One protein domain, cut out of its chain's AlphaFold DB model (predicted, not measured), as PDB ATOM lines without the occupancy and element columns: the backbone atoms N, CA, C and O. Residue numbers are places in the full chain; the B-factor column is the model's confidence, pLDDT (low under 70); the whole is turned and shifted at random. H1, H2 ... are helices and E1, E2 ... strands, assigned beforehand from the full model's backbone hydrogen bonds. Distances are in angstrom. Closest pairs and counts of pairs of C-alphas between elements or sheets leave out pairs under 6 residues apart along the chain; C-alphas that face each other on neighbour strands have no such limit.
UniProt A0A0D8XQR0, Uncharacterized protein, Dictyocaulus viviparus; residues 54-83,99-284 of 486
ATOM      1  N   SER A  54     -22.834 -18.417  20.621       69.56
ATOM      2  CA  SER A  54     -22.725 -19.654  19.840       69.56
ATOM      3  C   SER A  54     -24.029 -19.921  19.075       69.56
ATOM      4  O   SER A  54     -25.103 -19.965  19.668       69.56
ATOM      5  N   LYS A  55     -23.946 -20.080  17.753       74.19
ATOM      6  CA  LYS A  55     -25.064 -20.301  16.824       74.19
ATOM      7  C   LYS A  55     -24.891 -21.628  16.090       74.19
ATOM      8  O   LYS A  55     -23.786 -22.144  15.984       74.19
ATOM      9  N   GLU A  56     -25.971 -22.177  15.549       75.88
ATOM     10  CA  GLU A  56     -25.906 -23.399  14.725       75.88
ATOM     11  C   GLU A  56     -25.317 -23.140  13.338       75.88
ATOM     12  O   GLU A  56     -24.731 -24.027  12.730       75.88
ATOM     13  N   SER A  57     -25.427 -21.902  12.859       77.94
ATOM     14  CA  SER A  57     -24.834 -21.447  11.610       77.94
ATOM     15  C   SER A  57     -24.263 -20.040  11.759       77.94
ATOM     16  O   SER A  57     -24.685 -19.242  12.604       77.94
ATOM     17  N   VAL A  58     -23.272 -19.740  10.924       79.00
ATOM     18  CA  VAL A  58     -22.639 -18.425  10.824       79.00
ATOM     19  C   VAL A  58     -22.750 -17.959   9.378       79.00
ATOM     20  O   VAL A  58     -22.461 -18.721   8.458       79.00
ATOM     21  N   ILE A  59     -23.164 -16.708   9.184       83.06
ATOM     22  CA  ILE A  59     -23.247 -16.078   7.865       83.06
ATOM     23  C   ILE A  59     -21.966 -15.279   7.645       83.06
ATOM     24  O   ILE A  59     -21.609 -14.439   8.473       83.06
ATOM     25  N   LEU A  60     -21.292 -15.532   6.525       84.38
ATOM     26  CA  LEU A  60     -20.120 -14.776   6.101       84.38
ATOM     27  C   LEU A  60     -20.481 -13.919   4.891       84.38
ATOM     28  O   LEU A  60     -21.047 -14.420   3.920       84.38
ATOM     29  N   VAL A  61     -20.141 -12.632   4.949       86.25
ATOM     30  CA  VAL A  61     -20.335 -11.714   3.824       86.25
ATOM     31  C   VAL A  61     -19.111 -11.807   2.910       86.25
ATOM     32  O   VAL A  61     -17.995 -11.591   3.390       86.25
ATOM     33  N   PRO A  62     -19.276 -12.149   1.620       88.38
ATOM     34  CA  PRO A  62     -18.154 -12.246   0.702       88.38
ATOM     35  C   PRO A  62     -17.664 -10.858   0.268       88.38
ATOM     36  O   PRO A  62     -18.449  -9.938   0.053       88.38
ATOM     37  N   SER A  63     -16.356 -10.736   0.075       90.62
ATOM     38  CA  SER A  63     -15.681  -9.599  -0.551       90.62
ATOM     39  C   SER A  63     -15.031 -10.038  -1.861       90.62
ATOM     40  O   SER A  63     -14.516 -11.155  -1.954       90.62
ATOM     41  N   TYR A  64     -15.034  -9.175  -2.873       91.19
ATOM     42  CA  TYR A  64     -14.365  -9.474  -4.136       91.19
ATOM     43  C   TYR A  64     -12.848  -9.301  -4.000       91.19
ATOM     44  O   TYR A  64     -12.366  -8.258  -3.565       91.19
ATOM     45  N   ASN A  65     -12.094 -10.333  -4.373       91.81
ATOM     46  CA  ASN A  65     -10.640 -10.309  -4.427       91.81
ATOM     47  C   ASN A  65     -10.195 -10.062  -5.872       91.81
ATOM     48  O   ASN A  65     -10.295 -10.955  -6.714       91.81
ATOM     49  N   GLU A  66      -9.673  -8.866  -6.152       93.62
ATOM     50  CA  GLU A  66      -9.254  -8.468  -7.502       93.62
ATOM     51  C   GLU A  66      -8.092  -9.309  -8.046       93.62
ATOM     52  O   GLU A  66      -8.091  -9.672  -9.223       93.62
ATOM     53  N   LYS A  67      -7.126  -9.679  -7.193       94.94
ATOM     54  CA  LYS A  67      -5.950 -10.466  -7.605       94.94
ATOM     55  C   LYS A  67      -6.347 -11.866  -8.065       94.94
ATOM     56  O   LYS A  67      -5.836 -12.360  -9.062       94.94
ATOM     57  N   LEU A  68      -7.265 -12.492  -7.329       92.50
ATOM     58  CA  LEU A  68      -7.755 -13.845  -7.603       92.50
ATOM     59  C   LEU A  68      -9.023 -13.854  -8.464       92.50
ATOM     60  O   LEU A  68      -9.573 -14.926  -8.711       92.50
ATOM     61  N   ARG A  69      -9.509 -12.674  -8.875       92.00
ATOM     62  CA  ARG A  69     -10.745 -12.455  -9.644       92.00
ATOM     63  C   ARG A  69     -11.932 -13.281  -9.135       92.00
ATOM     64  O   ARG A  69     -12.683 -13.854  -9.922       92.00
ATOM     65  N   SER A  70     -12.098 -13.366  -7.816       91.12
ATOM     66  CA  SER A  70     -13.086 -14.247  -7.179       91.12
ATOM     67  C   SER A  70     -13.747 -13.602  -5.964       91.12
ATOM     68  O   SER A  70     -13.141 -12.796  -5.261       91.12
ATOM     69  N   TRP A  71     -15.001 -13.976  -5.702       87.56
ATOM     70  CA  TRP A  71     -15.687 -13.645  -4.453       87.56
ATOM     71  C   TRP A  71     -15.217 -14.581  -3.349       87.56
ATOM     72  O   TRP A  71     -15.251 -15.801  -3.509       87.56
ATOM     73  N   GLN A  72     -14.778 -14.010  -2.234       89.62
ATOM     74  CA  GLN A  72     -14.188 -14.757  -1.133       89.62
ATOM     75  C   GLN A  72     -14.786 -14.306   0.186       89.62
ATOM     76  O   GLN A  72     -14.944 -13.115   0.439       89.62
ATOM     77  N   ALA A  73     -15.087 -15.269   1.043       86.62
ATOM     78  CA  ALA A  73     -15.448 -15.025   2.425       86.62
ATOM     79  C   ALA A  73     -14.431 -15.756   3.302       86.62
ATOM     80  O   ALA A  73     -14.280 -16.973   3.199       86.62
ATOM     81  N   THR A  74     -13.712 -15.017   4.142       83.38
ATOM     82  CA  THR A  74     -12.694 -15.584   5.032       83.38
ATOM     83  C   THR A  74     -13.090 -15.338   6.470       83.38
ATOM     84  O   THR A  74     -13.467 -14.227   6.839       83.38
ATOM     85  N   TYR A  75     -12.967 -16.375   7.295       73.62
ATOM     86  CA  TYR A  75     -13.197 -16.256   8.721       73.62
ATOM     87  C   TYR A  75     -11.957 -16.688   9.512       73.62
ATOM     88  O   TYR A  75     -11.554 -17.846   9.410       73.62
ATOM     89  N   PRO A  76     -11.339 -15.793  10.305       68.88
ATOM     90  CA  PRO A  76     -10.046 -16.083  10.919       68.88
ATOM     91  C   PRO A  76     -10.134 -16.947  12.189       68.88
ATOM     92  O   PRO A  76      -9.155 -17.603  12.538       68.88
ATOM     93  N   HIS A  77     -11.266 -16.957  12.911       74.31
ATOM     94  CA  HIS A  77     -11.331 -17.523  14.271       74.31
ATOM     95  C   HIS A  77     -12.647 -18.238  14.589       74.31
ATOM     96  O   HIS A  77     -13.443 -17.757  15.406       74.31
ATOM     97  N   LEU A  78     -12.887 -19.384  13.950       75.19
ATOM     98  CA  LEU A  78     -14.048 -20.223  14.246       75.19
ATOM     99  C   LEU A  78     -13.847 -20.962  15.573       75.19
ATOM    100  O   LEU A  78     -12.886 -21.713  15.727       75.19
ATOM    101  N   LEU A  79     -14.753 -20.757  16.531       76.62
ATOM    102  CA  LEU A  79     -14.813 -21.568  17.743       76.62
ATOM    103  C   LEU A  79     -15.912 -22.613  17.576       76.62
ATOM    104  O   LEU A  79     -17.056 -22.263  17.302       76.62
ATOM    105  N   CYS A  80     -15.566 -23.882  17.769       74.06
ATOM    106  CA  CYS A  80     -16.515 -24.986  17.747       74.06
ATOM    107  C   CYS A  80     -16.729 -25.505  19.173       74.06
ATOM    108  O   CYS A  80     -15.770 -25.827  19.873       74.06
ATOM    109  N   THR A  81     -17.983 -25.575  19.605       70.62
ATOM    110  CA  THR A  81     -18.399 -26.095  20.913       70.62
ATOM    111  C   THR A  81     -19.420 -27.202  20.695       70.62
ATOM    112  O   THR A  81     -20.526 -26.947  20.229       70.62
ATOM    113  N   THR A  82     -19.062 -28.446  20.997       65.94
ATOM    114  CA  THR A  82     -19.952 -29.602  20.811       65.94
ATOM    115  C   THR A  82     -21.128 -29.547  21.785       65.94
ATOM    116  O   THR A  82     -20.916 -29.338  22.983       65.94
ATOM    117  N   ARG A  83     -22.359 -29.788  21.314       59.38
ATOM    118  CA  ARG A  83     -23.514 -29.965  22.205       59.38
ATOM    119  C   ARG A  83     -23.423 -31.362  22.823       59.38
ATOM    120  O   ARG A  83     -23.792 -32.339  22.194       59.38
ATOM    121  N   LYS A  99     -14.935 -46.552  16.131       62.03
ATOM    122  CA  LYS A  99     -15.395 -45.439  15.289       62.03
ATOM    123  C   LYS A  99     -15.638 -44.189  16.104       62.03
ATOM    124  O   LYS A  99     -16.245 -44.226  17.176       62.03
ATOM    125  N   ARG A 100     -15.185 -43.061  15.572       69.56
ATOM    126  CA  ARG A 100     -15.384 -41.761  16.202       69.56
ATOM    127  C   ARG A 100     -16.344 -40.890  15.400       69.56
ATOM    128  O   ARG A 100     -16.385 -41.020  14.178       69.56
ATOM    129  N   PRO A 101     -17.091 -39.986  16.063       70.94
ATOM    130  CA  PRO A 101     -17.896 -38.998  15.360       70.94
ATOM    131  C   PRO A 101     -17.025 -38.176  14.410       70.94
ATOM    132  O   PRO A 101     -15.984 -37.647  14.815       70.94
ATOM    133  N   ILE A 102     -17.471 -38.077  13.161       73.94
ATOM    134  CA  ILE A 102     -16.884 -37.221  12.133       73.94
ATOM    135  C   ILE A 102     -17.760 -35.979  12.008       73.94
ATOM    136  O   ILE A 102     -18.987 -36.065  11.988       73.94
ATOM    137  N   PHE A 103     -17.116 -34.826  11.907       77.56
ATOM    138  CA  PHE A 103     -17.745 -33.531  11.715       77.56
ATOM    139  C   PHE A 103     -17.385 -32.993  10.336       77.56
ATOM    140  O   PHE A 103     -16.317 -33.273   9.800       77.56
ATOM    141  N   TYR A 104     -18.265 -32.189   9.764       80.31
ATOM    142  CA  TYR A 104     -18.009 -31.430   8.548       80.31
ATOM    143  C   TYR A 104     -18.828 -30.144   8.613       80.31
ATOM    144  O   TYR A 104     -19.881 -30.090   9.252       80.31
ATOM    145  N   PHE A 105     -18.348 -29.088   7.967       82.56
ATOM    146  CA  PHE A 105     -19.126 -27.872   7.798       82.56
ATOM    147  C   PHE A 105     -20.028 -28.027   6.587       82.56
ATOM    148  O   PHE A 105     -19.552 -28.260   5.477       82.56
ATOM    149  N   TYR A 106     -21.327 -27.854   6.796       83.25
ATOM    150  CA  TYR A 106     -22.251 -27.627   5.701       83.25
ATOM    151  C   TYR A 106     -22.136 -26.172   5.243       83.25
ATOM    152  O   TYR A 106     -22.360 -25.243   6.018       83.25
ATOM    153  N   ILE A 107     -21.760 -25.979   3.982       85.25
ATOM    154  CA  ILE A 107     -21.553 -24.667   3.375       85.25
ATOM    155  C   ILE A 107     -22.702 -24.411   2.408       85.25
ATOM    156  O   ILE A 107     -22.936 -25.181   1.476       85.25
ATOM    157  N   HIS A 108     -23.397 -23.298   2.616       86.31
ATOM    158  CA  HIS A 108     -24.453 -22.818   1.738       86.31
ATOM    159  C   HIS A 108     -24.114 -21.405   1.271       86.31
ATOM    160  O   HIS A 108     -23.848 -20.525   2.089       86.31
ATOM    161  N   ALA A 109     -24.130 -21.195  -0.042       85.81
ATOM    162  CA  ALA A 109     -23.919 -19.902  -0.667       85.81
ATOM    163  C   ALA A 109     -25.105 -19.570  -1.569       85.81
ATOM    164  O   ALA A 109     -25.565 -20.416  -2.331       85.81
ATOM    165  N   THR A 110     -25.569 -18.328  -1.510       86.06
ATOM    166  CA  THR A 110     -26.620 -17.812  -2.387       86.06
ATOM    167  C   THR A 110     -26.048 -16.654  -3.185       86.06
ATOM    168  O   THR A 110     -25.452 -15.740  -2.619       86.06
ATOM    169  N   THR A 111     -26.207 -16.705  -4.500       84.56
ATOM    170  CA  THR A 111     -25.752 -15.676  -5.430       84.56
ATOM    171  C   THR A 111     -26.931 -15.143  -6.228       84.56
ATOM    172  O   THR A 111     -27.877 -15.862  -6.549       84.56
ATOM    173  N   PHE A 112     -26.887 -13.853  -6.536       83.69
ATOM    174  CA  PHE A 112     -27.855 -13.228  -7.421       83.69
ATOM    175  C   PHE A 112     -27.371 -13.342  -8.866       83.69
ATOM    176  O   PHE A 112     -26.231 -12.996  -9.180       83.69
ATOM    177  N   SER A 113     -28.239 -13.839  -9.741       79.19
ATOM    178  CA  SER A 113     -28.016 -13.855 -11.179       79.19
ATOM    179  C   SER A 113     -28.369 -12.490 -11.772       79.19
ATOM    180  O   SER A 113     -29.439 -11.964 -11.459       79.19
ATOM    181  N   PRO A 114     -27.570 -11.953 -12.713       76.12
ATOM    182  CA  PRO A 114     -27.920 -10.746 -13.467       76.12
ATOM    183  C   PRO A 114     -29.281 -10.814 -14.179       76.12
ATOM    184  O   PRO A 114     -29.868  -9.782 -14.479       76.12
ATOM    185  N   SER A 115     -29.806 -12.020 -14.427       84.06
ATOM    186  CA  SER A 115     -31.142 -12.244 -14.992       84.06
ATOM    187  C   SER A 115     -32.300 -12.101 -13.990       84.06
ATOM    188  O   SER A 115     -33.442 -12.369 -14.350       84.06
ATOM    189  N   GLY A 116     -32.035 -11.716 -12.735       80.44
ATOM    190  CA  GLY A 116     -33.059 -11.517 -11.700       80.44
ATOM    191  C   GLY A 116     -33.358 -12.743 -10.830       80.44
ATOM    192  O   GLY A 116     -34.156 -12.649  -9.901       80.44
ATOM    193  N   GLY A 117     -32.726 -13.888 -11.101       84.56
ATOM    194  CA  GLY A 117     -32.897 -15.121 -10.323       84.56
ATOM    195  C   GLY A 117     -31.905 -15.258  -9.164       84.56
ATOM    196  O   GLY A 117     -30.812 -14.701  -9.200       84.56
ATOM    197  N   LEU A 118     -32.251 -16.056  -8.152       83.56
ATOM    198  CA  LEU A 118     -31.301 -16.514  -7.133       83.56
ATOM    199  C   LEU A 118     -30.748 -17.885  -7.526       83.56
ATOM    200  O   LEU A 118     -31.497 -18.777  -7.918       83.56
ATOM    201  N   SER A 119     -29.437 -18.058  -7.394       82.75
ATOM    202  CA  SER A 119     -28.762 -19.347  -7.505       82.75
ATOM    203  C   SER A 119     -28.198 -19.735  -6.144       82.75
ATOM    204  O   SER A 119     -27.712 -18.884  -5.399       82.75
ATOM    205  N   CYS A 120     -28.265 -21.018  -5.798       82.56
ATOM    206  CA  CYS A 120     -27.727 -21.530  -4.543       82.56
ATOM    207  C   CYS A 120     -26.697 -22.620  -4.821       82.56
ATOM    208  O   CYS A 120     -26.973 -23.580  -5.539       82.56
ATOM    209  N   ALA A 121     -25.531 -22.498  -4.196       82.69
ATOM    210  CA  ALA A 121     -24.502 -23.520  -4.160       82.69
ATOM    211  C   ALA A 121     -24.433 -24.130  -2.756       82.69
ATOM    212  O   ALA A 121     -24.589 -23.446  -1.742       82.69
ATOM    213  N   ARG A 122     -24.212 -25.441  -2.702       83.31
ATOM    214  CA  ARG A 122     -24.102 -26.213  -1.462       83.31
ATOM    215  C   ARG A 122     -22.862 -27.083  -1.538       83.31
ATOM    216  O   ARG A 122     -22.573 -27.639  -2.594       83.31
ATOM    217  N   SER A 123     -22.144 -27.194  -0.433       82.81
ATOM    218  CA  SER A 123     -20.945 -28.017  -0.340       82.81
ATOM    219  C   SER A 123     -20.721 -28.483   1.097       82.81
ATOM    220  O   SER A 123     -21.343 -27.969   2.027       82.81
ATOM    221  N   LEU A 124     -19.832 -29.455   1.272       80.75
ATOM    222  CA  LEU A 124     -19.345 -29.906   2.569       80.75
ATOM    223  C   LEU A 124     -17.857 -29.575   2.672       80.75
ATOM    224  O   LEU A 124     -17.128 -29.686   1.686       80.75
ATOM    225  N   SER A 125     -17.391 -29.187   3.859       82.56
ATOM    226  CA  SER A 125     -15.952 -29.167   4.115       82.56
ATOM    227  C   SER A 125     -15.385 -30.580   4.088       82.56
ATOM    228  O   SER A 125     -16.112 -31.568   4.217       82.56
ATOM    229  N   LEU A 126     -14.055 -30.663   4.044       78.50
ATOM    230  CA  LEU A 126     -13.389 -31.903   4.402       78.50
ATOM    231  C   LEU A 126     -13.820 -32.346   5.813       78.50
ATOM    232  O   LEU A 126     -14.028 -31.491   6.689       78.50
ATOM    233  N   PRO A 127     -13.982 -33.660   6.019       78.00
ATOM    234  CA  PRO A 127     -14.324 -34.223   7.311       78.00
ATOM    235  C   PRO A 127     -13.199 -33.981   8.317       78.00
ATOM    236  O   PRO A 127     -12.017 -34.101   8.005       78.00
ATOM    237  N   PHE A 128     -13.572 -33.672   9.550       77.75
ATOM    238  CA  PHE A 128     -12.653 -33.450  10.654       77.75
ATOM    239  C   PHE A 128     -13.197 -34.062  11.940       77.75
ATOM    240  O   PHE A 128     -14.350 -34.472  12.043       77.75
ATOM    241  N   THR A 129     -12.342 -34.129  12.946       76.88
ATOM    242  CA  THR A 129     -12.666 -34.682  14.257       76.88
ATOM    243  C   THR A 129     -12.404 -33.636  15.332       76.88
ATOM    244  O   THR A 129     -11.555 -32.759  15.168       76.88
ATOM    245  N   ILE A 130     -13.168 -33.683  16.424       74.19
ATOM    246  CA  ILE A 130     -13.038 -32.729  17.530       74.19
ATOM    247  C   ILE A 130     -12.536 -33.475  18.758       74.19
ATOM    248  O   ILE A 130     -13.226 -34.339  19.294       74.19
ATOM    249  N   ALA A 131     -11.354 -33.093  19.232       68.62
ATOM    250  CA  ALA A 131     -10.821 -33.552  20.505       68.62
ATOM    251  C   ALA A 131     -11.149 -32.544  21.612       68.62
ATOM    252  O   ALA A 131     -10.822 -31.363  21.516       68.62
ATOM    253  N   THR A 132     -11.789 -33.011  22.681       67.44
ATOM    254  CA  THR A 132     -12.273 -32.162  23.787       67.44
ATOM    255  C   THR A 132     -11.234 -31.929  24.888       67.44
ATOM    256  O   THR A 132     -11.495 -31.189  25.836       67.44
ATOM    257  N   ARG A 133     -10.049 -32.544  24.787       62.25
ATOM    258  CA  ARG A 133      -8.965 -32.441  25.776       62.25
ATOM    259  C   ARG A 133      -7.624 -32.169  25.102       62.25
ATOM    260  O   ARG A 133      -7.380 -32.608  23.982       62.25
ATOM    261  N   ARG A 134      -6.745 -31.449  25.809       57.38
ATOM    262  CA  ARG A 134      -5.373 -31.164  25.358       57.38
ATOM    263  C   ARG A 134      -4.531 -32.444  25.409       57.38
ATOM    264  O   ARG A 134      -4.673 -33.231  26.339       57.38
ATOM    265  N   ASN A 135      -3.655 -32.622  24.422       58.84
ATOM    266  CA  ASN A 135      -2.878 -33.838  24.149       58.84
ATOM    267  C   ASN A 135      -1.728 -34.116  25.152       58.84
ATOM    268  O   ASN A 135      -0.589 -34.310  24.747       58.84
ATOM    269  N   GLN A 136      -2.000 -34.060  26.460       53.31
ATOM    270  CA  GLN A 136      -1.010 -34.295  27.527       53.31
ATOM    271  C   GLN A 136      -1.232 -35.618  28.287       53.31
ATOM    272  O   GLN A 136      -0.441 -35.954  29.158       53.31
ATOM    273  N   ASP A 137      -2.284 -36.371  27.954       58.38
ATOM    274  CA  ASP A 137      -2.694 -37.606  28.633       58.38
ATOM    275  C   ASP A 137      -2.651 -38.788  27.645       58.38
ATOM    276  O   ASP A 137      -3.075 -38.657  26.491       58.38
ATOM    277  N   CYS A 138      -2.163 -39.951  28.084       61.69
ATOM    278  CA  CYS A 138      -2.095 -41.171  27.277       61.69
ATOM    279  C   CYS A 138      -3.483 -41.647  26.805       61.69
ATOM    280  O   CYS A 138      -3.614 -42.248  25.735       61.69
ATOM    281  N   GLN A 139      -4.547 -41.356  27.561       60.25
ATOM    282  CA  GLN A 139      -5.925 -41.598  27.139       60.25
ATOM    283  C   GLN A 139      -6.322 -40.670  25.984       60.25
ATOM    284  O   GLN A 139      -6.986 -41.101  25.041       60.25
ATOM    285  N   VAL A 140      -5.875 -39.410  26.015       64.38
ATOM    286  CA  VAL A 140      -6.117 -38.438  24.939       64.38
ATOM    287  C   VAL A 140      -5.320 -38.809  23.693       64.38
ATOM    288  O   VAL A 140      -5.871 -38.743  22.603       64.38
ATOM    289  N   GLN A 141      -4.087 -39.294  23.832       66.19
ATOM    290  CA  GLN A 141      -3.291 -39.788  22.703       66.19
ATOM    291  C   GLN A 141      -3.944 -40.999  22.016       66.19
ATOM    292  O   GLN A 141      -4.042 -41.025  20.790       66.19
ATOM    293  N   ARG A 142      -4.474 -41.961  22.790       66.88
ATOM    294  CA  ARG A 142      -5.270 -43.089  22.258       66.88
ATOM    295  C   ARG A 142      -6.562 -42.631  21.576       66.88
ATOM    296  O   ARG A 142      -7.004 -43.218  20.591       66.88
ATOM    297  N   MET A 143      -7.187 -41.581  22.097       67.56
ATOM    298  CA  MET A 143      -8.375 -40.994  21.487       67.56
ATOM    299  C   MET A 143      -8.028 -40.284  20.168       67.56
ATOM    300  O   MET A 143      -8.705 -40.498  19.164       67.56
ATOM    301  N   MET A 144      -6.950 -39.498  20.145       73.38
ATOM    302  CA  MET A 144      -6.445 -38.799  18.961       73.38
ATOM    303  C   MET A 144      -6.035 -39.763  17.850       73.38
ATOM    304  O   MET A 144      -6.374 -39.514  16.697       73.38
ATOM    305  N   SER A 145      -5.367 -40.874  18.179       78.62
ATOM    306  CA  SER A 145      -4.996 -41.882  17.180       78.62
ATOM    307  C   SER A 145      -6.227 -42.515  16.528       78.62
ATOM    308  O   SER A 145      -6.273 -42.671  15.316       78.62
ATOM    309  N   SER A 146      -7.271 -42.809  17.302       79.12
ATOM    310  CA  SER A 146      -8.541 -43.328  16.778       79.12
ATOM    311  C   SER A 146      -9.264 -42.312  15.877       79.12
ATOM    312  O   SER A 146      -9.822 -42.686  14.843       79.12
ATOM    313  N   TYR A 147      -9.219 -41.020  16.220       82.31
ATOM    314  CA  TYR A 147      -9.755 -39.945  15.385       82.31
ATOM    315  C   TYR A 147      -9.001 -39.796  14.057       82.31
ATOM    316  O   TYR A 147      -9.632 -39.737  13.002       82.31
ATOM    317  N   THR A 148      -7.666 -39.770  14.087       85.00
ATOM    318  CA  THR A 148      -6.864 -39.654  12.861       85.00
ATOM    319  C   THR A 148      -6.972 -40.905  11.995       85.00
ATOM    320  O   THR A 148      -7.075 -40.765  10.780       85.00
ATOM    321  N   ALA A 149      -7.078 -42.096  12.593       85.12
ATOM    322  CA  ALA A 149      -7.358 -43.334  11.865       85.12
ATOM    323  C   ALA A 149      -8.710 -43.276  11.151       85.12
ATOM    324  O   ALA A 149      -8.823 -43.694  10.005       85.12
ATOM    325  N   THR A 150      -9.736 -42.730  11.813       82.12
ATOM    326  CA  THR A 150     -11.072 -42.579  11.225       82.12
ATOM    327  C   THR A 150     -11.026 -41.644  10.013       82.12
ATOM    328  O   THR A 150     -11.554 -41.989   8.962       82.12
ATOM    329  N   CYS A 151     -10.350 -40.492  10.117       82.25
ATOM    330  CA  CYS A 151     -10.152 -39.592   8.973       82.25
ATOM    331  C   CYS A 151      -9.351 -40.255   7.844       82.25
ATOM    332  O   CYS A 151      -9.738 -40.151   6.684       82.25
ATOM    333  N   PHE A 152      -8.260 -40.949   8.176       83.38
ATOM    334  CA  PHE A 152      -7.444 -41.674   7.203       83.38
ATOM    335  C   PHE A 152      -8.268 -42.717   6.446       83.38
ATOM    336  O   PHE A 152      -8.305 -42.711   5.220       83.38
ATOM    337  N   TRP A 153      -9.000 -43.563   7.170       81.06
ATOM    338  CA  TRP A 153      -9.827 -44.607   6.574       81.06
ATOM    339  C   TRP A 153     -10.937 -44.030   5.695       81.06
ATOM    340  O   TRP A 153     -11.211 -44.534   4.606       81.06
ATOM    341  N   LEU A 154     -11.534 -42.923   6.132       78.62
ATOM    342  CA  LEU A 154     -12.544 -42.188   5.383       78.62
ATOM    343  C   LEU A 154     -12.000 -41.643   4.055       78.62
ATOM    344  O   LEU A 154     -12.700 -41.708   3.048       78.62
ATOM    345  N   TYR A 155     -10.757 -41.157   4.004       76.81
ATOM    346  CA  TYR A 155     -10.160 -40.718   2.738       76.81
ATOM    347  C   TYR A 155     -10.015 -41.853   1.717       76.81
ATOM    348  O   TYR A 155     -10.107 -41.594   0.521       76.81
ATOM    349  N   GLY A 156      -9.840 -43.097   2.171       72.94
ATOM    350  CA  GLY A 156      -9.746 -44.265   1.290       72.94
ATOM    351  C   GLY A 156     -11.086 -44.911   0.932       72.94
ATOM    352  O   GLY A 156     -11.203 -45.513  -0.130       72.94
ATOM    353  N   THR A 157     -12.092 -44.805   1.807       72.62
ATOM    354  CA  THR A 157     -13.342 -45.593   1.714       72.62
ATOM    355  C   THR A 157     -14.612 -44.758   1.598       72.62
ATOM    356  O   THR A 157     -15.712 -45.315   1.544       72.62
ATOM    357  N   SER A 158     -14.497 -43.428   1.584       72.19
ATOM    358  CA  SER A 158     -15.671 -42.569   1.476       72.19
ATOM    359  C   SER A 158     -16.286 -42.593   0.084       72.19
ATOM    360  O   SER A 158     -15.607 -42.604  -0.942       72.19
ATOM    361  N   THR A 159     -17.609 -42.536   0.062       67.94
ATOM    362  CA  THR A 159     -18.402 -42.228  -1.118       67.94
ATOM    363  C   THR A 159     -19.311 -41.054  -0.787       67.94
ATOM    364  O   THR A 159     -19.880 -40.961   0.303       67.94
ATOM    365  N   LEU A 160     -19.411 -40.113  -1.722       65.50
ATOM    366  CA  LEU A 160     -20.272 -38.950  -1.573       65.50
ATOM    367  C   LEU A 160     -21.503 -39.133  -2.458       65.50
ATOM    368  O   LEU A 160     -21.387 -39.139  -3.684       65.50
ATOM    369  N   ASP A 161     -22.672 -39.264  -1.836       66.56
ATOM    370  CA  ASP A 161     -23.963 -39.246  -2.522       66.56
ATOM    371  C   ASP A 161     -24.660 -37.908  -2.246       66.56
ATOM    372  O   ASP A 161     -25.290 -37.689  -1.207       66.56
ATOM    373  N   GLY A 162     -24.447 -36.940  -3.140       72.19
ATOM    374  CA  GLY A 162     -24.904 -35.564  -2.951       72.19
ATOM    375  C   GLY A 162     -24.255 -34.893  -1.733       72.19
ATOM    376  O   GLY A 162     -23.084 -34.525  -1.772       72.19
ATOM    377  N   LEU A 163     -25.032 -34.691  -0.663       67.31
ATOM    378  CA  LEU A 163     -24.576 -34.135   0.624       67.31
ATOM    379  C   LEU A 163     -24.478 -35.203   1.726       67.31
ATOM    380  O   LEU A 163     -24.373 -34.866   2.903       67.31
ATOM    381  N   ILE A 164     -24.542 -36.482   1.358       65.88
ATOM    382  CA  ILE A 164     -24.427 -37.604   2.282       65.88
ATOM    383  C   ILE A 164     -23.036 -38.208   2.112       65.88
ATOM    384  O   ILE A 164     -22.695 -38.744   1.056       65.88
ATOM    385  N   LEU A 165     -22.224 -38.098   3.164       69.94
ATOM    386  CA  LEU A 165     -20.918 -38.739   3.248       69.94
ATOM    387  C   LEU A 165     -21.089 -40.142   3.839       69.94
ATOM    388  O   LEU A 165     -21.331 -40.285   5.037       69.94
ATOM    389  N   ASN A 166     -20.946 -41.162   2.998       66.75
ATOM    390  CA  ASN A 166     -20.967 -42.566   3.395       66.75
ATOM    391  C   ASN A 166     -19.548 -43.135   3.390       66.75
ATOM    392  O   ASN A 166     -18.680 -42.642   2.677       66.75
ATOM    393  N   TRP A 167     -19.302 -44.171   4.190       69.38
ATOM    394  CA  TRP A 167     -18.028 -44.893   4.196       69.38
ATOM    395  C   TRP A 167     -18.199 -46.315   4.720       69.38
ATOM    396  O   TRP A 167     -19.130 -46.598   5.480       69.38
ATOM    397  N   SER A 168     -17.319 -47.218   4.294       68.38
ATOM    398  CA  SER A 168     -17.406 -48.648   4.591       68.38
ATOM    399  C   SER A 168     -16.396 -49.093   5.655       68.38
ATOM    400  O   SER A 168     -15.240 -48.675   5.659       68.38
ATOM    401  N   ASP A 169     -16.825 -49.996   6.545       66.56
ATOM    402  CA  ASP A 169     -15.931 -50.684   7.498       66.56
ATOM    403  C   ASP A 169     -15.037 -51.715   6.845       66.56
ATOM    404  O   ASP A 169     -13.859 -51.862   7.177       66.56
ATOM    405  N   SER A 170     -15.647 -52.465   5.935       60.47
ATOM    406  CA  SER A 170     -14.908 -53.327   5.043       60.47
ATOM    407  C   SER A 170     -14.154 -52.429   4.081       60.47
ATOM    408  O   SER A 170     -14.684 -51.406   3.634       60.47
ATOM    409  N   GLY A 171     -12.939 -52.821   3.723       52.41
ATOM    410  CA  GLY A 171     -12.350 -52.348   2.492       52.41
ATOM    411  C   GLY A 171     -13.175 -52.862   1.304       52.41
ATOM    412  O   GLY A 171     -12.743 -53.732   0.561       52.41
ATOM    413  N   LYS A 172     -14.391 -52.359   1.110       44.88
ATOM    414  CA  LYS A 172     -15.219 -52.565  -0.076       44.88
ATOM    415  C   LYS A 172     -15.719 -51.196  -0.499       44.88
ATOM    416  O   LYS A 172     -16.659 -50.669   0.089       44.88
ATOM    417  N   CYS A 173     -15.084 -50.604  -1.506       40.66
ATOM    418  CA  CYS A 173     -15.580 -49.361  -2.087       40.66
ATOM    419  C   CYS A 173     -16.852 -49.658  -2.892       40.66
ATOM    420  O   CYS A 173     -16.809 -50.328  -3.922       40.66
ATOM    421  N   PHE A 174     -17.998 -49.150  -2.440       34.59
ATOM    422  CA  PHE A 174     -19.246 -49.213  -3.198       34.59
ATOM    423  C   PHE A 174     -19.269 -48.109  -4.254       34.59
ATOM    424  O   PHE A 174     -19.859 -47.052  -4.050       34.59
ATOM    425  N   LEU A 175     -18.640 -48.346  -5.401       35.47
ATOM    426  CA  LEU A 175     -18.913 -47.565  -6.600       35.47
ATOM    427  C   LEU A 175     -19.345 -48.524  -7.711       35.47
ATOM    428  O   LEU A 175     -18.606 -49.426  -8.081       35.47
ATOM    429  N   ILE A 176     -20.549 -48.268  -8.236       33.75
ATOM    430  CA  ILE A 176     -21.247 -48.971  -9.328       33.75
ATOM    431  C   ILE A 176     -21.953 -50.284  -8.898       33.75
ATOM    432  O   ILE A 176     -21.300 -51.265  -8.543       33.75
ATOM    433  N   PRO A 177     -23.302 -50.361  -8.985       30.19
ATOM    434  CA  PRO A 177     -24.027 -51.624  -8.850       30.19
ATOM    435  C   PRO A 177     -23.560 -52.600  -9.936       30.19
ATOM    436  O   PRO A 177     -23.724 -52.328 -11.122       30.19
ATOM    437  N   GLY A 178     -22.967 -53.724  -9.530       36.72
ATOM    438  CA  GLY A 178     -22.507 -54.783 -10.437       36.72
ATOM    439  C   GLY A 178     -20.994 -55.012 -10.472       36.72
ATOM    440  O   GLY A 178     -20.575 -56.033 -11.008       36.72
ATOM    441  N   ILE A 179     -20.178 -54.144  -9.858       36.25
ATOM    442  CA  ILE A 179     -18.726 -54.354  -9.729       36.25
ATOM    443  C   ILE A 179     -18.374 -54.435  -8.240       36.25
ATOM    444  O   ILE A 179     -18.437 -53.449  -7.509       36.25
ATOM    445  N   LYS A 180     -18.031 -55.636  -7.759       34.78
ATOM    446  CA  LYS A 180     -17.510 -55.825  -6.400       34.78
ATOM    447  C   LYS A 180     -16.059 -55.336  -6.373       34.78
ATOM    448  O   LYS A 180     -15.178 -56.016  -6.887       34.78
ATOM    449  N   HIS A 181     -15.808 -54.166  -5.793       42.22
ATOM    450  CA  HIS A 181     -14.451 -53.717  -5.491       42.22
ATOM    451  C   HIS A 181     -14.046 -54.224  -4.105       42.22
ATOM    452  O   HIS A 181     -14.704 -53.908  -3.113       42.22
ATOM    453  N   PHE A 182     -12.974 -55.006  -4.047       40.06
ATOM    454  CA  PHE A 182     -12.349 -55.465  -2.810       40.06
ATOM    455  C   PHE A 182     -11.059 -54.671  -2.581       40.06
ATOM    456  O   PHE A 182     -10.350 -54.351  -3.536       40.06
ATOM    457  N   PHE A 183     -10.755 -54.343  -1.327       47.97
ATOM    458  CA  PHE A 183      -9.395 -54.019  -0.910       47.97
ATOM    459  C   PHE A 183      -8.638 -55.338  -0.848       47.97
ATOM    460  O   PHE A 183      -8.684 -56.052   0.148       47.97
ATOM    461  N   ASP A 184      -8.050 -55.678  -1.982       44.22
ATOM    462  CA  ASP A 184      -7.210 -56.847  -2.145       44.22
ATOM    463  C   ASP A 184      -5.752 -56.448  -1.900       44.22
ATOM    464  O   ASP A 184      -5.297 -55.403  -2.384       44.22
ATOM    465  N   TRP A 185      -5.047 -57.268  -1.125       45.81
ATOM    466  CA  TRP A 185      -3.628 -57.117  -0.845       45.81
ATOM    467  C   TRP A 185      -2.764 -57.390  -2.084       45.81
ATOM    468  O   TRP A 185      -1.706 -56.778  -2.217       45.81
ATOM    469  N   GLU A 186      -3.205 -58.265  -2.996       39.75
ATOM    470  CA  GLU A 186      -2.335 -58.863  -4.021       39.75
ATOM    471  C   GLU A 186      -2.489 -58.323  -5.447       39.75
ATOM    472  O   GLU A 186      -1.714 -58.692  -6.329       39.75
ATOM    473  N   ASN A 187      -3.399 -57.391  -5.734       36.88
ATOM    474  CA  ASN A 187      -3.548 -56.898  -7.109       36.88
ATOM    475  C   ASN A 187      -2.526 -55.794  -7.478       36.88
ATOM    476  O   ASN A 187      -2.836 -54.607  -7.679       36.88
ATOM    477  N   PHE A 188      -1.265 -56.225  -7.595       35.53
ATOM    478  CA  PHE A 188      -0.221 -55.643  -8.440       35.53
ATOM    479  C   PHE A 188      -0.715 -55.624  -9.902       35.53
ATOM    480  O   PHE A 188      -1.214 -56.617 -10.412       35.53
ATOM    481  N   PHE A 189      -0.591 -54.473 -10.574       31.58
ATOM    482  CA  PHE A 189      -0.889 -54.262 -12.003       31.58
ATOM    483  C   PHE A 189      -2.277 -54.672 -12.540       31.58
ATOM    484  O   PHE A 189      -2.411 -55.739 -13.112       31.58
ATOM    485  N   VAL A 190      -3.238 -53.736 -12.602       24.33
ATOM    486  CA  VAL A 190      -4.038 -53.530 -13.833       24.33
ATOM    487  C   VAL A 190      -4.433 -52.053 -13.937       24.33
ATOM    488  O   VAL A 190      -5.220 -51.536 -13.141       24.33
ATOM    489  N   PHE A 191      -3.874 -51.393 -14.951       31.70
ATOM    490  CA  PHE A 191      -4.301 -50.104 -15.488       31.70
ATOM    491  C   PHE A 191      -5.808 -50.138 -15.781       31.70
ATOM    492  O   PHE A 191      -6.236 -50.823 -16.705       31.70
ATOM    493  N   ASP A 192      -6.609 -49.362 -15.055       32.78
ATOM    494  CA  ASP A 192      -7.928 -48.976 -15.552       32.78
ATOM    495  C   ASP A 192      -8.135 -47.477 -15.336       32.78
ATOM    496  O   ASP A 192      -8.193 -46.979 -14.212       32.78
ATOM    497  N   ARG A 193      -8.168 -46.745 -16.451       30.81
ATOM    498  CA  ARG A 193      -8.075 -45.278 -16.538       30.81
ATOM    499  C   ARG A 193      -9.360 -44.546 -16.132       30.81
ATOM    500  O   ARG A 193      -9.454 -43.344 -16.370       30.81
ATOM    501  N   LEU A 194     -10.348 -45.229 -15.549       32.28
ATOM    502  CA  LEU A 194     -11.658 -44.632 -15.265       32.28
ATOM    503  C   LEU A 194     -12.276 -44.958 -13.898       32.28
ATOM    504  O   LEU A 194     -13.400 -44.529 -13.642       32.28
ATOM    505  N   SER A 195     -11.567 -45.639 -12.996       37.75
ATOM    506  CA  SER A 195     -12.064 -45.879 -11.638       37.75
ATOM    507  C   SER A 195     -11.059 -45.366 -10.616       37.75
ATOM    508  O   SER A 195      -9.892 -45.753 -10.645       37.75
ATOM    509  N   SER A 196     -11.510 -44.473  -9.736       35.81
ATOM    510  CA  SER A 196     -10.770 -43.914  -8.601       35.81
ATOM    511  C   SER A 196     -10.443 -45.005  -7.570       35.81
ATOM    512  O   SER A 196     -11.005 -45.041  -6.479       35.81
ATOM    513  N   LYS A 197      -9.569 -45.945  -7.941       43.28
ATOM    514  CA  LYS A 197      -9.018 -46.990  -7.079       43.28
ATOM    515  C   LYS A 197      -7.889 -46.364  -6.265       43.28
ATOM    516  O   LYS A 197      -6.804 -46.181  -6.795       43.28
ATOM    517  N   ILE A 198      -8.145 -46.012  -5.009       47.00
ATOM    518  CA  ILE A 198      -7.074 -45.692  -4.056       47.00
ATOM    519  C   ILE A 198      -6.733 -46.993  -3.339       47.00
ATOM    520  O   ILE A 198      -7.548 -47.514  -2.575       47.00
ATOM    521  N   LYS A 199      -5.544 -47.543  -3.598       63.50
ATOM    522  CA  LYS A 199      -5.029 -48.673  -2.814       63.50
ATOM    523  C   LYS A 199      -4.720 -48.163  -1.400       63.50
ATOM    524  O   LYS A 199      -4.147 -47.086  -1.259       63.50
ATOM    525  N   VAL A 200      -5.061 -48.910  -0.338       67.12
ATOM    526  CA  VAL A 200      -4.695 -48.532   1.054       67.12
ATOM    527  C   VAL A 200      -3.197 -48.228   1.162       67.12
ATOM    528  O   VAL A 200      -2.822 -47.285   1.852       67.12
ATOM    529  N   PHE A 201      -2.358 -48.957   0.423       70.44
ATOM    530  CA  PHE A 201      -0.923 -48.703   0.326       70.44
ATOM    531  C   PHE A 201      -0.578 -47.342  -0.262       70.44
ATOM    532  O   PHE A 201       0.184 -46.611   0.353       70.44
ATOM    533  N   GLU A 202      -1.183 -46.950  -1.383       74.38
ATOM    534  CA  GLU A 202      -0.973 -45.623  -1.976       74.38
ATOM    535  C   GLU A 202      -1.415 -44.517  -1.011       74.38
ATOM    536  O   GLU A 202      -0.755 -43.484  -0.895       74.38
ATOM    537  N   LEU A 203      -2.499 -44.749  -0.261       80.31
ATOM    538  CA  LEU A 203      -2.955 -43.816   0.763       80.31
ATOM    539  C   LEU A 203      -1.977 -43.735   1.942       80.31
ATOM    540  O   LEU A 203      -1.672 -42.631   2.389       80.31
ATOM    541  N   TYR A 204      -1.460 -44.865   2.433       83.38
ATOM    542  CA  TYR A 204      -0.420 -44.893   3.467       83.38
ATOM    543  C   TYR A 204       0.873 -44.245   2.983       83.38
ATOM    544  O   TYR A 204       1.460 -43.458   3.715       83.38
ATOM    545  N   GLN A 205       1.287 -44.520   1.751       86.62
ATOM    546  CA  GLN A 205       2.470 -43.951   1.119       86.62
ATOM    547  C   GLN A 205       2.347 -42.432   1.022       86.62
ATOM    548  O   GLN A 205       3.248 -41.714   1.453       86.62
ATOM    549  N   ALA A 206       1.215 -41.930   0.521       86.25
ATOM    550  CA  ALA A 206       0.938 -40.501   0.437       86.25
ATOM    551  C   ALA A 206       0.867 -39.865   1.831       86.25
ATOM    552  O   ALA A 206       1.482 -38.826   2.066       86.25
ATOM    553  N   TYR A 207       0.166 -40.505   2.773       88.50
ATOM    554  CA  TYR A 207       0.065 -40.028   4.148       88.50
ATOM    555  C   TYR A 207       1.442 -39.954   4.813       88.50
ATOM    556  O   TYR A 207       1.772 -38.924   5.395       88.50
ATOM    557  N   PHE A 208       2.261 -40.998   4.694       91.25
ATOM    558  CA  PHE A 208       3.608 -41.040   5.250       91.25
ATOM    559  C   PHE A 208       4.496 -39.972   4.615       91.25
ATOM    560  O   PHE A 208       5.023 -39.132   5.330       91.25
ATOM    561  N   THR A 209       4.578 -39.928   3.284       92.62
ATOM    562  CA  THR A 209       5.426 -38.978   2.542       92.62
ATOM    563  C   THR A 209       5.102 -37.525   2.910       92.62
ATOM    564  O   THR A 209       6.004 -36.738   3.193       92.62
ATOM    565  N   VAL A 210       3.811 -37.176   2.987       91.62
ATOM    566  CA  VAL A 210       3.363 -35.823   3.353       91.62
ATOM    567  C   VAL A 210       3.619 -35.513   4.829       91.62
ATOM    568  O   VAL A 210       4.129 -34.442   5.136       91.62
ATOM    569  N   ASN A 211       3.279 -36.420   5.752       91.31
ATOM    570  CA  ASN A 211       3.382 -36.141   7.191       91.31
ATOM    571  C   ASN A 211       4.805 -36.283   7.745       91.31
ATOM    572  O   ASN A 211       5.117 -35.659   8.760       91.31
ATOM    573  N   ALA A 212       5.647 -37.100   7.114       92.25
ATOM    574  CA  ALA A 212       7.071 -37.201   7.413       92.25
ATOM    575  C   ALA A 212       7.889 -36.124   6.683       92.25
ATOM    576  O   ALA A 212       9.029 -35.875   7.068       92.25
ATOM    577  N   GLU A 213       7.308 -35.462   5.673       94.62
ATOM    578  CA  GLU A 213       7.966 -34.474   4.806       94.62
ATOM    579  C   GLU A 213       9.238 -35.035   4.147       94.62
ATOM    580  O   GLU A 213      10.299 -34.409   4.165       94.62
ATOM    581  N   VAL A 214       9.125 -36.242   3.595       94.75
ATOM    582  CA  VAL A 214      10.212 -36.973   2.924       94.75
ATOM    583  C   VAL A 214       9.944 -37.081   1.428       94.75
ATOM    584  O   VAL A 214       8.815 -36.907   0.972       94.75
ATOM    585  N   LYS A 215      10.985 -37.360   0.646       93.38
ATOM    586  CA  LYS A 215      10.890 -37.644  -0.792       93.38
ATOM    587  C   LYS A 215      10.805 -39.138  -1.062       93.38
ATOM    588  O   LYS A 215      10.084 -39.543  -1.973       93.38
ATOM    589  N   ARG A 216      11.546 -39.944  -0.296       92.94
ATOM    590  CA  ARG A 216      11.523 -41.401  -0.413       92.94
ATOM    591  C   ARG A 216      10.216 -41.931   0.193       92.94
ATOM    592  O   ARG A 216       9.985 -41.735   1.389       92.94
ATOM    593  N   PRO A 217       9.364 -42.611  -0.586       90.69
ATOM    594  CA  PRO A 217       8.176 -43.250  -0.043       90.69
ATOM    595  C   PRO A 217       8.508 -44.557   0.694       90.69
ATOM    596  O   PRO A 217       9.622 -45.069   0.601       90.69
ATOM    597  N   LEU A 218       7.506 -45.125   1.368       87.62
ATOM    598  CA  LEU A 218       7.543 -46.524   1.801       87.62
ATOM    599  C   LEU A 218       7.670 -47.453   0.582       87.62
ATOM    600  O   LEU A 218       7.089 -47.187  -0.475       87.62
ATOM    601  N   SER A 219       8.450 -48.513   0.749       84.81
ATOM    602  CA  SER A 219       8.719 -49.566  -0.226       84.81
ATOM    603  C   SER A 219       7.810 -50.780  -0.025       84.81
ATOM    604  O   SER A 219       7.133 -50.907   0.995       84.81
ATOM    605  N   ASP A 220       7.832 -51.709  -0.980       81.06
ATOM    606  CA  ASP A 220       7.057 -52.952  -0.895       81.06
ATOM    607  C   ASP A 220       7.440 -53.793   0.337       81.06
ATOM    608  O   ASP A 220       6.566 -54.379   0.970       81.06
ATOM    609  N   ASN A 221       8.716 -53.779   0.743       81.62
ATOM    610  CA  ASN A 221       9.179 -54.473   1.950       81.62
ATOM    611  C   ASN A 221       8.560 -53.884   3.228       81.62
ATOM    612  O   ASN A 221       8.139 -54.629   4.111       81.62
ATOM    613  N   ASP A 222       8.448 -52.553   3.309       84.12
ATOM    614  CA  ASP A 222       7.802 -51.877   4.442       84.12
ATOM    615  C   ASP A 222       6.316 -52.258   4.528       84.12
ATOM    616  O   ASP A 222       5.754 -52.459   5.609       84.12
ATOM    617  N   PHE A 223       5.667 -52.375   3.366       80.56
ATOM    618  CA  PHE A 223       4.264 -52.755   3.267       80.56
ATOM    619  C   PHE A 223       4.010 -54.229   3.553       80.56
ATOM    620  O   PHE A 223       2.967 -54.540   4.125       80.56
ATOM    621  N   GLN A 224       4.948 -55.111   3.215       78.12
ATOM    622  CA  GLN A 224       4.880 -56.523   3.564       78.12
ATOM    623  C   GLN A 224       4.851 -56.703   5.087       78.12
ATOM    624  O   GLN A 224       3.947 -57.353   5.609       78.12
ATOM    625  N   LEU A 225       5.738 -56.014   5.813       79.56
ATOM    626  CA  LEU A 225       5.708 -56.004   7.276       79.56
ATOM    627  C   LEU A 225       4.382 -55.452   7.813       79.56
ATOM    628  O   LEU A 225       3.764 -56.026   8.709       79.56
ATOM    629  N   MET A 226       3.911 -54.326   7.268       78.31
ATOM    630  CA  MET A 226       2.624 -53.762   7.678       78.31
ATOM    631  C   MET A 226       1.459 -54.726   7.427       78.31
ATOM    632  O   MET A 226       0.550 -54.780   8.258       78.31
ATOM    633  N   LYS A 227       1.476 -55.472   6.315       76.50
ATOM    634  CA  LYS A 227       0.485 -56.505   5.991       76.50
ATOM    635  C   LYS A 227       0.485 -57.587   7.061       76.50
ATOM    636  O   LYS A 227      -0.551 -57.805   7.681       76.50
ATOM    637  N   GLU A 228       1.649 -58.156   7.355       77.19
ATOM    638  CA  GLU A 228       1.819 -59.195   8.377       77.19
ATOM    639  C   GLU A 228       1.323 -58.732   9.752       77.19
ATOM    640  O   GLU A 228       0.582 -59.444  10.427       77.19
ATOM    641  N   LYS A 229       1.631 -57.490  10.155       77.19
ATOM    642  CA  LYS A 229       1.119 -56.943  11.423       77.19
ATOM    643  C   LYS A 229      -0.399 -56.676  11.391       77.19
ATOM    644  O   LYS A 229      -1.049 -56.764  12.435       77.19
ATOM    645  N   MET A 230      -0.983 -56.328  10.236       75.94
ATOM    646  CA  MET A 230      -2.432 -56.085  10.064       75.94
ATOM    647  C   MET A 230      -3.259 -57.373  10.006       75.94
ATOM    648  O   MET A 230      -4.411 -57.372  10.460       75.94
ATOM    649  N   GLU A 231      -2.676 -58.460   9.511       73.62
ATOM    650  CA  GLU A 231      -3.223 -59.824   9.495       73.62
ATOM    651  C   GLU A 231      -3.037 -60.520  10.850       73.62
ATOM    652  O   GLU A 231      -2.627 -61.668  10.957       73.62
ATOM    653  N   CYS A 232      -3.354 -59.801  11.924       72.12
ATOM    654  CA  CYS A 232      -3.170 -60.281  13.281       72.12
ATOM    655  C   CYS A 232      -4.029 -61.525  13.575       72.12
ATOM    656  O   CYS A 232      -5.262 -61.440  13.588       72.12
ATOM    657  N   ASP A 233      -3.371 -62.639  13.911       69.06
ATOM    658  CA  ASP A 233      -4.016 -63.907  14.275       69.06
ATOM    659  C   ASP A 233      -4.956 -63.774  15.484       69.06
ATOM    660  O   ASP A 233      -6.067 -64.299  15.459       69.06
ATOM    661  N   ASP A 234      -4.578 -62.980  16.497       68.69
ATOM    662  CA  ASP A 234      -5.420 -62.690  17.674       68.69
ATOM    663  C   ASP A 234      -6.724 -61.941  17.301       68.69
ATOM    664  O   ASP A 234      -7.691 -61.933  18.066       68.69
ATOM    665  N   CYS A 235      -6.753 -61.260  16.148       65.25
ATOM    666  CA  CYS A 235      -7.910 -60.514  15.638       65.25
ATOM    667  C   CYS A 235      -8.642 -61.214  14.492       65.25
ATOM    668  O   CYS A 235      -9.668 -60.697  14.037       65.25
ATOM    669  N   ARG A 236      -8.138 -62.351  14.007       64.50
ATOM    670  CA  ARG A 236      -8.763 -63.097  12.921       64.50
ATOM    671  C   ARG A 236     -10.081 -63.670  13.438       64.50
ATOM    672  O   ARG A 236     -10.109 -64.579  14.262       64.50
ATOM    673  N   GLU A 237     -11.202 -63.104  12.991       56.31
ATOM    674  CA  GLU A 237     -12.503 -63.730  13.218       56.31
ATOM    675  C   GLU A 237     -12.439 -65.125  12.564       56.31
ATOM    676  O   GLU A 237     -12.001 -65.253  11.419       56.31
ATOM    677  N   ASN A 238     -12.819 -66.183  13.295       46.34
ATOM    678  CA  ASN A 238     -12.911 -67.560  12.786       46.34
ATOM    679  C   ASN A 238     -14.056 -67.671  11.757       46.34
ATOM    680  O   ASN A 238     -15.033 -68.395  11.951       46.34
ATOM    681  N   THR A 239     -14.000 -66.902  10.675       46.91
ATOM    682  CA  THR A 239     -14.985 -66.915   9.600       46.91
ATOM    683  C   THR A 239     -14.611 -67.989   8.590       46.91
ATOM    684  O   THR A 239     -13.777 -67.786   7.721       46.91
ATOM    685  N   ILE A 240     -15.251 -69.142   8.796       44.94
ATOM    686  CA  ILE A 240     -15.775 -70.106   7.819       44.94
ATOM    687  C   ILE A 240     -14.831 -70.488   6.669       44.94
ATOM    688  O   ILE A 240     -14.633 -69.749   5.715       44.94
ATOM    689  N   SER A 241     -14.389 -71.744   6.738       42.22
ATOM    690  CA  SER A 241     -14.025 -72.646   5.637       42.22
ATOM    691  C   SER A 241     -14.536 -72.228   4.246       42.22
ATOM    692  O   SER A 241     -15.610 -72.638   3.808       42.22
ATOM    693  N   GLY A 242     -13.730 -71.439   3.549       44.38
ATOM    694  CA  GLY A 242     -13.882 -71.054   2.152       44.38
ATOM    695  C   GLY A 242     -12.711 -70.142   1.824       44.38
ATOM    696  O   GLY A 242     -12.571 -69.114   2.468       44.38
ATOM    697  N   GLY A 243     -11.824 -70.562   0.920       46.81
ATOM    698  CA  GLY A 243     -10.513 -69.947   0.660       46.81
ATOM    699  C   GLY A 243     -10.539 -68.549   0.028       46.81
ATOM    700  O   GLY A 243      -9.844 -68.328  -0.956       46.81
ATOM    701  N   GLU A 244     -11.341 -67.625   0.553       51.53
ATOM    702  CA  GLU A 244     -11.234 -66.198   0.258       51.53
ATOM    703  C   GLU A 244     -10.160 -65.577   1.168       51.53
ATOM    704  O   GLU A 244     -10.151 -65.800   2.382       51.53
ATOM    705  N   GLU A 245      -9.239 -64.813   0.572       52.28
ATOM    706  CA  GLU A 245      -8.215 -64.053   1.294       52.28
ATOM    707  C   GLU A 245      -8.852 -63.124   2.351       52.28
ATOM    708  O   GLU A 245      -9.913 -62.531   2.105       52.28
ATOM    709  N   PRO A 246      -8.233 -62.967   3.537       55.31
ATOM    710  CA  PRO A 246      -8.773 -62.128   4.599       55.31
ATOM    711  C   PRO A 246      -8.824 -60.654   4.166       55.31
ATOM    712  O   PRO A 246      -7.807 -60.002   3.941       55.31
ATOM    713  N   LEU A 247     -10.035 -60.101   4.086       63.50
ATOM    714  CA  LEU A 247     -10.244 -58.701   3.718       63.50
ATOM    715  C   LEU A 247      -9.786 -57.757   4.843       63.50
ATOM    716  O   LEU A 247     -10.269 -57.858   5.972       63.50
ATOM    717  N   LEU A 248      -8.950 -56.764   4.518       70.50
ATOM    718  CA  LEU A 248      -8.583 -55.702   5.459       70.50
ATOM    719  C   LEU A 248      -9.813 -54.847   5.832       70.50
ATOM    720  O   LEU A 248     -10.549 -54.345   4.974       70.50
ATOM    721  N   THR A 249     -10.020 -54.636   7.131       73.25
ATOM    722  CA  THR A 249     -11.092 -53.790   7.676       73.25
ATOM    723  C   THR A 249     -10.535 -52.665   8.544       73.25
ATOM    724  O   THR A 249      -9.387 -52.703   8.991       73.25
ATOM    725  N   PHE A 250     -11.376 -51.679   8.867       75.94
ATOM    726  CA  PHE A 250     -11.004 -50.603   9.791       75.94
ATOM    727  C   PHE A 250     -10.516 -51.125  11.157       75.94
ATOM    728  O   PHE A 250      -9.634 -50.527  11.779       75.94
ATOM    729  N   LYS A 251     -11.038 -52.275  11.614       76.50
ATOM    730  CA  LYS A 251     -10.610 -52.909  12.869       76.50
ATOM    731  C   LYS A 251      -9.132 -53.300  12.834       76.50
ATOM    732  O   LYS A 251      -8.460 -53.131  13.844       76.50
ATOM    733  N   ASN A 252      -8.617 -53.758  11.691       77.81
ATOM    734  CA  ASN A 252      -7.215 -54.155  11.543       77.81
ATOM    735  C   ASN A 252      -6.273 -52.959  11.742       77.81
ATOM    736  O   ASN A 252      -5.280 -53.065  12.452       77.81
ATOM    737  N   VAL A 253      -6.625 -51.779  11.220       79.19
ATOM    738  CA  VAL A 253      -5.845 -50.536  11.412       79.19
ATOM    739  C   VAL A 253      -5.764 -50.131  12.891       79.19
ATOM    740  O   VAL A 253      -4.762 -49.575  13.355       79.19
ATOM    741  N   LEU A 254      -6.822 -50.427  13.648       80.25
ATOM    742  CA  LEU A 254      -6.911 -50.183  15.085       80.25
ATOM    743  C   LEU A 254      -6.542 -51.398  15.948       80.25
ATOM    744  O   LEU A 254      -6.665 -51.301  17.170       80.25
ATOM    745  N   CYS A 255      -6.073 -52.497  15.351       78.06
ATOM    746  CA  CYS A 255      -5.732 -53.729  16.055       78.06
ATOM    747  C   CYS A 255      -4.697 -53.437  17.149       78.06
ATOM    748  O   CYS A 255      -3.591 -53.032  16.800       78.06
ATOM    749  N   PRO A 256      -5.015 -53.615  18.447       70.88
ATOM    750  CA  PRO A 256      -4.134 -53.246  19.555       70.88
ATOM    751  C   PRO A 256      -3.078 -54.314  19.871       70.88
ATOM    752  O   PRO A 256      -2.399 -54.212  20.890       70.88
ATOM    753  N   HIS A 257      -2.994 -55.374  19.066       68.88
ATOM    754  CA  HIS A 257      -2.148 -56.536  19.328       68.88
ATOM    755  C   HIS A 257      -0.740 -56.412  18.741       68.88
ATOM    756  O   HIS A 257      -0.015 -57.402  18.749       68.88
ATOM    757  N   LEU A 258      -0.312 -55.222  18.300       66.69
ATOM    758  CA  LEU A 258       1.126 -54.964  18.258       66.69
ATOM    759  C   LEU A 258       1.621 -54.987  19.697       66.69
ATOM    760  O   LEU A 258       1.285 -54.110  20.502       66.69
ATOM    761  N   ARG A 259       2.349 -56.052  20.009       62.12
ATOM    762  CA  ARG A 259       3.007 -56.253  21.288       62.12
ATOM    763  C   ARG A 259       4.436 -55.755  21.156       62.12
ATOM    764  O   ARG A 259       5.076 -55.967  20.133       62.12
ATOM    765  N   TYR A 260       4.867 -55.043  22.180       58.00
ATOM    766  CA  TYR A 260       6.260 -54.759  22.444       58.00
ATOM    767  C   TYR A 260       6.514 -55.240  23.863       58.00
ATOM    768  O   TYR A 260       6.018 -54.628  24.818       58.00
ATOM    769  N   ASP A 261       7.218 -56.360  23.970       52.69
ATOM    770  CA  ASP A 261       7.570 -56.980  25.238       52.69
ATOM    771  C   ASP A 261       9.065 -56.734  25.486       52.69
ATOM    772  O   ASP A 261       9.925 -57.436  24.977       52.69
ATOM    773  N   CYS A 262       9.402 -55.705  26.266       47.75
ATOM    774  CA  CYS A 262      10.777 -55.487  26.723       47.75
ATOM    775  C   CYS A 262      10.794 -55.623  28.238       47.75
ATOM    776  O   CYS A 262      10.123 -54.809  28.863       47.75
ATOM    777  N   ASP A 263      11.510 -56.630  28.769       46.44
ATOM    778  CA  ASP A 263      11.869 -57.065  30.147       46.44
ATOM    779  C   ASP A 263      11.152 -56.481  31.393       46.44
ATOM    780  O   ASP A 263      11.081 -57.137  32.432       46.44
ATOM    781  N   GLN A 264      10.614 -55.263  31.343       51.09
ATOM    782  CA  GLN A 264       9.861 -54.580  32.395       51.09
ATOM    783  C   GLN A 264       8.523 -53.946  31.945       51.09
ATOM    784  O   GLN A 264       7.761 -53.510  32.805       51.09
ATOM    785  N   ASN A 265       8.197 -53.890  30.644       53.59
ATOM    786  CA  ASN A 265       6.975 -53.271  30.115       53.59
ATOM    787  C   ASN A 265       6.372 -54.070  28.947       53.59
ATOM    788  O   ASN A 265       6.975 -54.178  27.884       53.59
ATOM    789  N   VAL A 266       5.130 -54.527  29.127       60.56
ATOM    790  CA  VAL A 266       4.267 -55.036  28.049       60.56
ATOM    791  C   VAL A 266       3.495 -53.851  27.480       60.56
ATOM    792  O   VAL A 266       2.531 -53.370  28.089       60.56
ATOM    793  N   LEU A 267       3.919 -53.342  26.326       63.59
ATOM    794  CA  LEU A 267       3.209 -52.277  25.625       63.59
ATOM    795  C   LEU A 267       2.342 -52.878  24.521       63.59
ATOM    796  O   LEU A 267       2.800 -53.630  23.668       63.59
ATOM    797  N   ARG A 268       1.061 -52.507  24.538       69.94
ATOM    798  CA  ARG A 268       0.102 -52.817  23.477       69.94
ATOM    799  C   ARG A 268      -0.374 -51.528  22.843       69.94
ATOM    800  O   ARG A 268      -0.933 -50.663  23.526       69.94
ATOM    801  N   PHE A 269      -0.169 -51.389  21.545       75.44
ATOM    802  CA  PHE A 269      -0.645 -50.237  20.791       75.44
ATOM    803  C   PHE A 269      -1.186 -50.675  19.430       75.44
ATOM    804  O   PHE A 269      -1.029 -51.821  19.029       75.44
ATOM    805  N   SER A 270      -1.922 -49.794  18.749       80.19
ATOM    806  CA  SER A 270      -2.466 -50.126  17.432       80.19
ATOM    807  C   SER A 270      -1.482 -49.879  16.302       80.19
ATOM    808  O   SER A 270      -0.599 -49.039  16.439       80.19
ATOM    809  N   ILE A 271      -1.674 -50.514  15.145       81.19
ATOM    810  CA  ILE A 271      -0.811 -50.297  13.965       81.19
ATOM    811  C   ILE A 271      -0.791 -48.831  13.572       81.19
ATOM    812  O   ILE A 271       0.267 -48.230  13.392       81.19
ATOM    813  N   TRP A 272      -1.965 -48.205  13.577       86.38
ATOM    814  CA  TRP A 272      -2.055 -46.769  13.387       86.38
ATOM    815  C   TRP A 272      -1.287 -45.969  14.446       86.38
ATOM    816  O   TRP A 272      -0.625 -44.988  14.119       86.38
ATOM    817  N   ARG A 273      -1.341 -46.376  15.722       83.62
ATOM    818  CA  ARG A 273      -0.579 -45.709  16.785       83.62
ATOM    819  C   ARG A 273       0.926 -45.844  16.553       83.62
ATOM    820  O   ARG A 273       1.603 -44.835  16.702       83.62
ATOM    821  N   GLY A 274       1.407 -47.017  16.147       83.31
ATOM    822  CA  GLY A 274       2.805 -47.245  15.776       83.31
ATOM    823  C   GLY A 274       3.254 -46.315  14.656       83.31
ATOM    824  O   GLY A 274       4.225 -45.583  14.816       83.31
ATOM    825  N   ASN A 275       2.467 -46.228  13.582       85.81
ATOM    826  CA  ASN A 275       2.732 -45.303  12.477       85.81
ATOM    827  C   ASN A 275       2.820 -43.839  12.936       85.81
ATOM    828  O   ASN A 275       3.688 -43.098  12.483       85.81
ATOM    829  N   LEU A 276       1.957 -43.405  13.860       87.44
ATOM    830  CA  LEU A 276       2.025 -42.047  14.414       87.44
ATOM    831  C   LEU A 276       3.257 -41.812  15.301       87.44
ATOM    832  O   LEU A 276       3.720 -40.678  15.382       87.44
ATOM    833  N   GLU A 277       3.763 -42.832  15.994       84.25
ATOM    834  CA  GLU A 277       5.003 -42.732  16.776       84.25
ATOM    835  C   GLU A 277       6.226 -42.656  15.856       84.25
ATOM    836  O   GLU A 277       7.063 -41.773  16.034       84.25
ATOM    837  N   VAL A 278       6.267 -43.474  14.800       88.38
ATOM    838  CA  VAL A 278       7.290 -43.365  13.751       88.38
ATOM    839  C   VAL A 278       7.270 -41.963  13.143       88.38
ATOM    840  O   VAL A 278       8.303 -41.301  13.089       88.38
ATOM    841  N   LEU A 279       6.098 -41.439  12.768       90.31
ATOM    842  CA  LEU A 279       5.990 -40.090  12.205       90.31
ATOM    843  C   LEU A 279       6.492 -38.990  13.149       90.31
ATOM    844  O   LEU A 279       7.059 -38.011  12.670       90.31
ATOM    845  N   GLN A 280       6.341 -39.134  14.469       88.69
ATOM    846  CA  GLN A 280       6.892 -38.161  15.423       88.69
ATOM    847  C   GLN A 280       8.421 -38.104  15.363       88.69
ATOM    848  O   GLN A 280       8.991 -37.017  15.451       88.69
ATOM    849  N   ILE A 281       9.080 -39.249  15.159       91.19
ATOM    850  CA  ILE A 281      10.536 -39.314  14.981       91.19
ATOM    851  C   ILE A 281      10.959 -38.557  13.719       91.19
ATOM    852  O   ILE A 281      11.936 -37.807  13.755       91.19
ATOM    853  N   PHE A 282      10.207 -38.702  12.624       92.94
ATOM    854  CA  PHE A 282      10.467 -37.959  11.390       92.94
ATOM    855  C   PHE A 282      10.228 -36.461  11.568       92.94
ATOM    856  O   PHE A 282      11.047 -35.665  11.129       92.94
ATOM    857  N   GLN A 283       9.132 -36.056  12.209       90.12
ATOM    858  CA  GLN A 283       8.747 -34.647  12.348       90.12
ATOM    859  C   GLN A 283       9.711 -33.829  13.214       90.12
ATOM    860  O   GLN A 283       9.801 -32.610  13.043       90.12
ATOM    861  N   ASP A 284      10.452 -34.470  14.117       89.12
ATOM    862  CA  ASP A 284      11.439 -33.787  14.939       89.12
ATOM    863  C   ASP A 284      12.751 -33.553  14.173       89.12
ATOM    864  O   ASP A 284      13.549 -34.455  13.930       89.12
TER     865      ASP A 284
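Overview. This is residues 54 to 83 and 99 to 284 of the 486 residues of an uncharacterized protein of Dictyocaulus viviparus (UniProt A0A0D8XQR0). A loose cluster of helices, in which H1 crosses H5 and H2 runs beside H5, sits between strand hairpins that reach out to opposite ends. The hairpin E4 E5 makes a long arm at one end, with the hairpin E1 E2 and strand E3 also at that end; E8 E9 runs out at the other, where residues 261 to 266 stick out, and the small hairpin E6 E7 follows directly on H1. The printed part has 216 residues, with five named helices and nine named strands in the order E1 E2 E3 E4 E5 H1 E6 E7 H2 H3 H4 E8 E9 H5. Its four sheets are antiparallel pairs, and the class is mixed, helices and strands, with under half of the residues in named elements. It is loose, with a radius of gyration of the C-alphas of 21.5 A and spans of 70 by 48 by 37 A.

Along the chain. E1, residues 63 to 65, begins at C-alpha 63 (-15.681, -9.599, -0.551); E2 is residues 70 to 72 and E3 residues 78 to 82. E4, residues 106 to 112, is 20.3 A long and E5, residues 118 to 124, 20.4 A. H1, residues 138 to 157, is 28.3 A long and begins at C-alpha 138 (-2.095, -41.171, 27.277). E6 is residues 158 to 161 and E7 residues 164 to 167. H2, residues 200 to 212, is 17.5 A long, H3, residues 220 to 230, 14.8 A, and H4 is residues 250 to 253. E8 is residues 258 to 262 and E9 residues 265 to 269. H5, residues 271 to 283, is 18.4 A long and ends at C-alpha 283 (8.747, -34.647, 12.348).

Arrangement. In the hairpin E1 E2, N 63 and O 72 are within hydrogen-bond range at 2.8 A; E3 pairs with no named strand. In the hairpin E4 E5, N 109 and O 121 are 2.9 A apart; in E6 E7, N 159 and O 166, 2.8 A; in E8 E9, N 260 and O 267, 2.9 A. H1, with residues 142 to 149 alone, touches H5, about perpendicular at 80 degrees, closest at the C-alphas of Ser 145 and Arg 273, 5.9 A. H2 touches H5 at a shallow tilt of 31 degrees, the same way, closest at the C-alphas of Ala 212 and Phe 282, 5.3 A. H3 and H4 each only just touch H5, with 3 pairs of C-alphas within 8 A; the closest are Met 230 and Ile 271, 7.2 A, and Val 253 and Ile 271, 5.6 A. The helix packing is mostly crossed, only just, with 1 of 3 tilts shallow. Every O i to N i+4 pair is within hydrogen-bond range in H1, H2, H3 and H5; H4 is too short for one.

Size, cuts and confidence. The C-alphas of Ser 115 and Asp 263, the two farthest apart, are 76.8 A apart. Residues 84 to 98 are not printed, and C-alphas 83 and 99 are 18.8 A apart across this cut. The links E5 to H1, E7 to H2 and H3 to H4 are long. The mean pLDDT of the printed part is 70.7; 87 residues are under 70, among them residues 163 to 200 and 233 to 247.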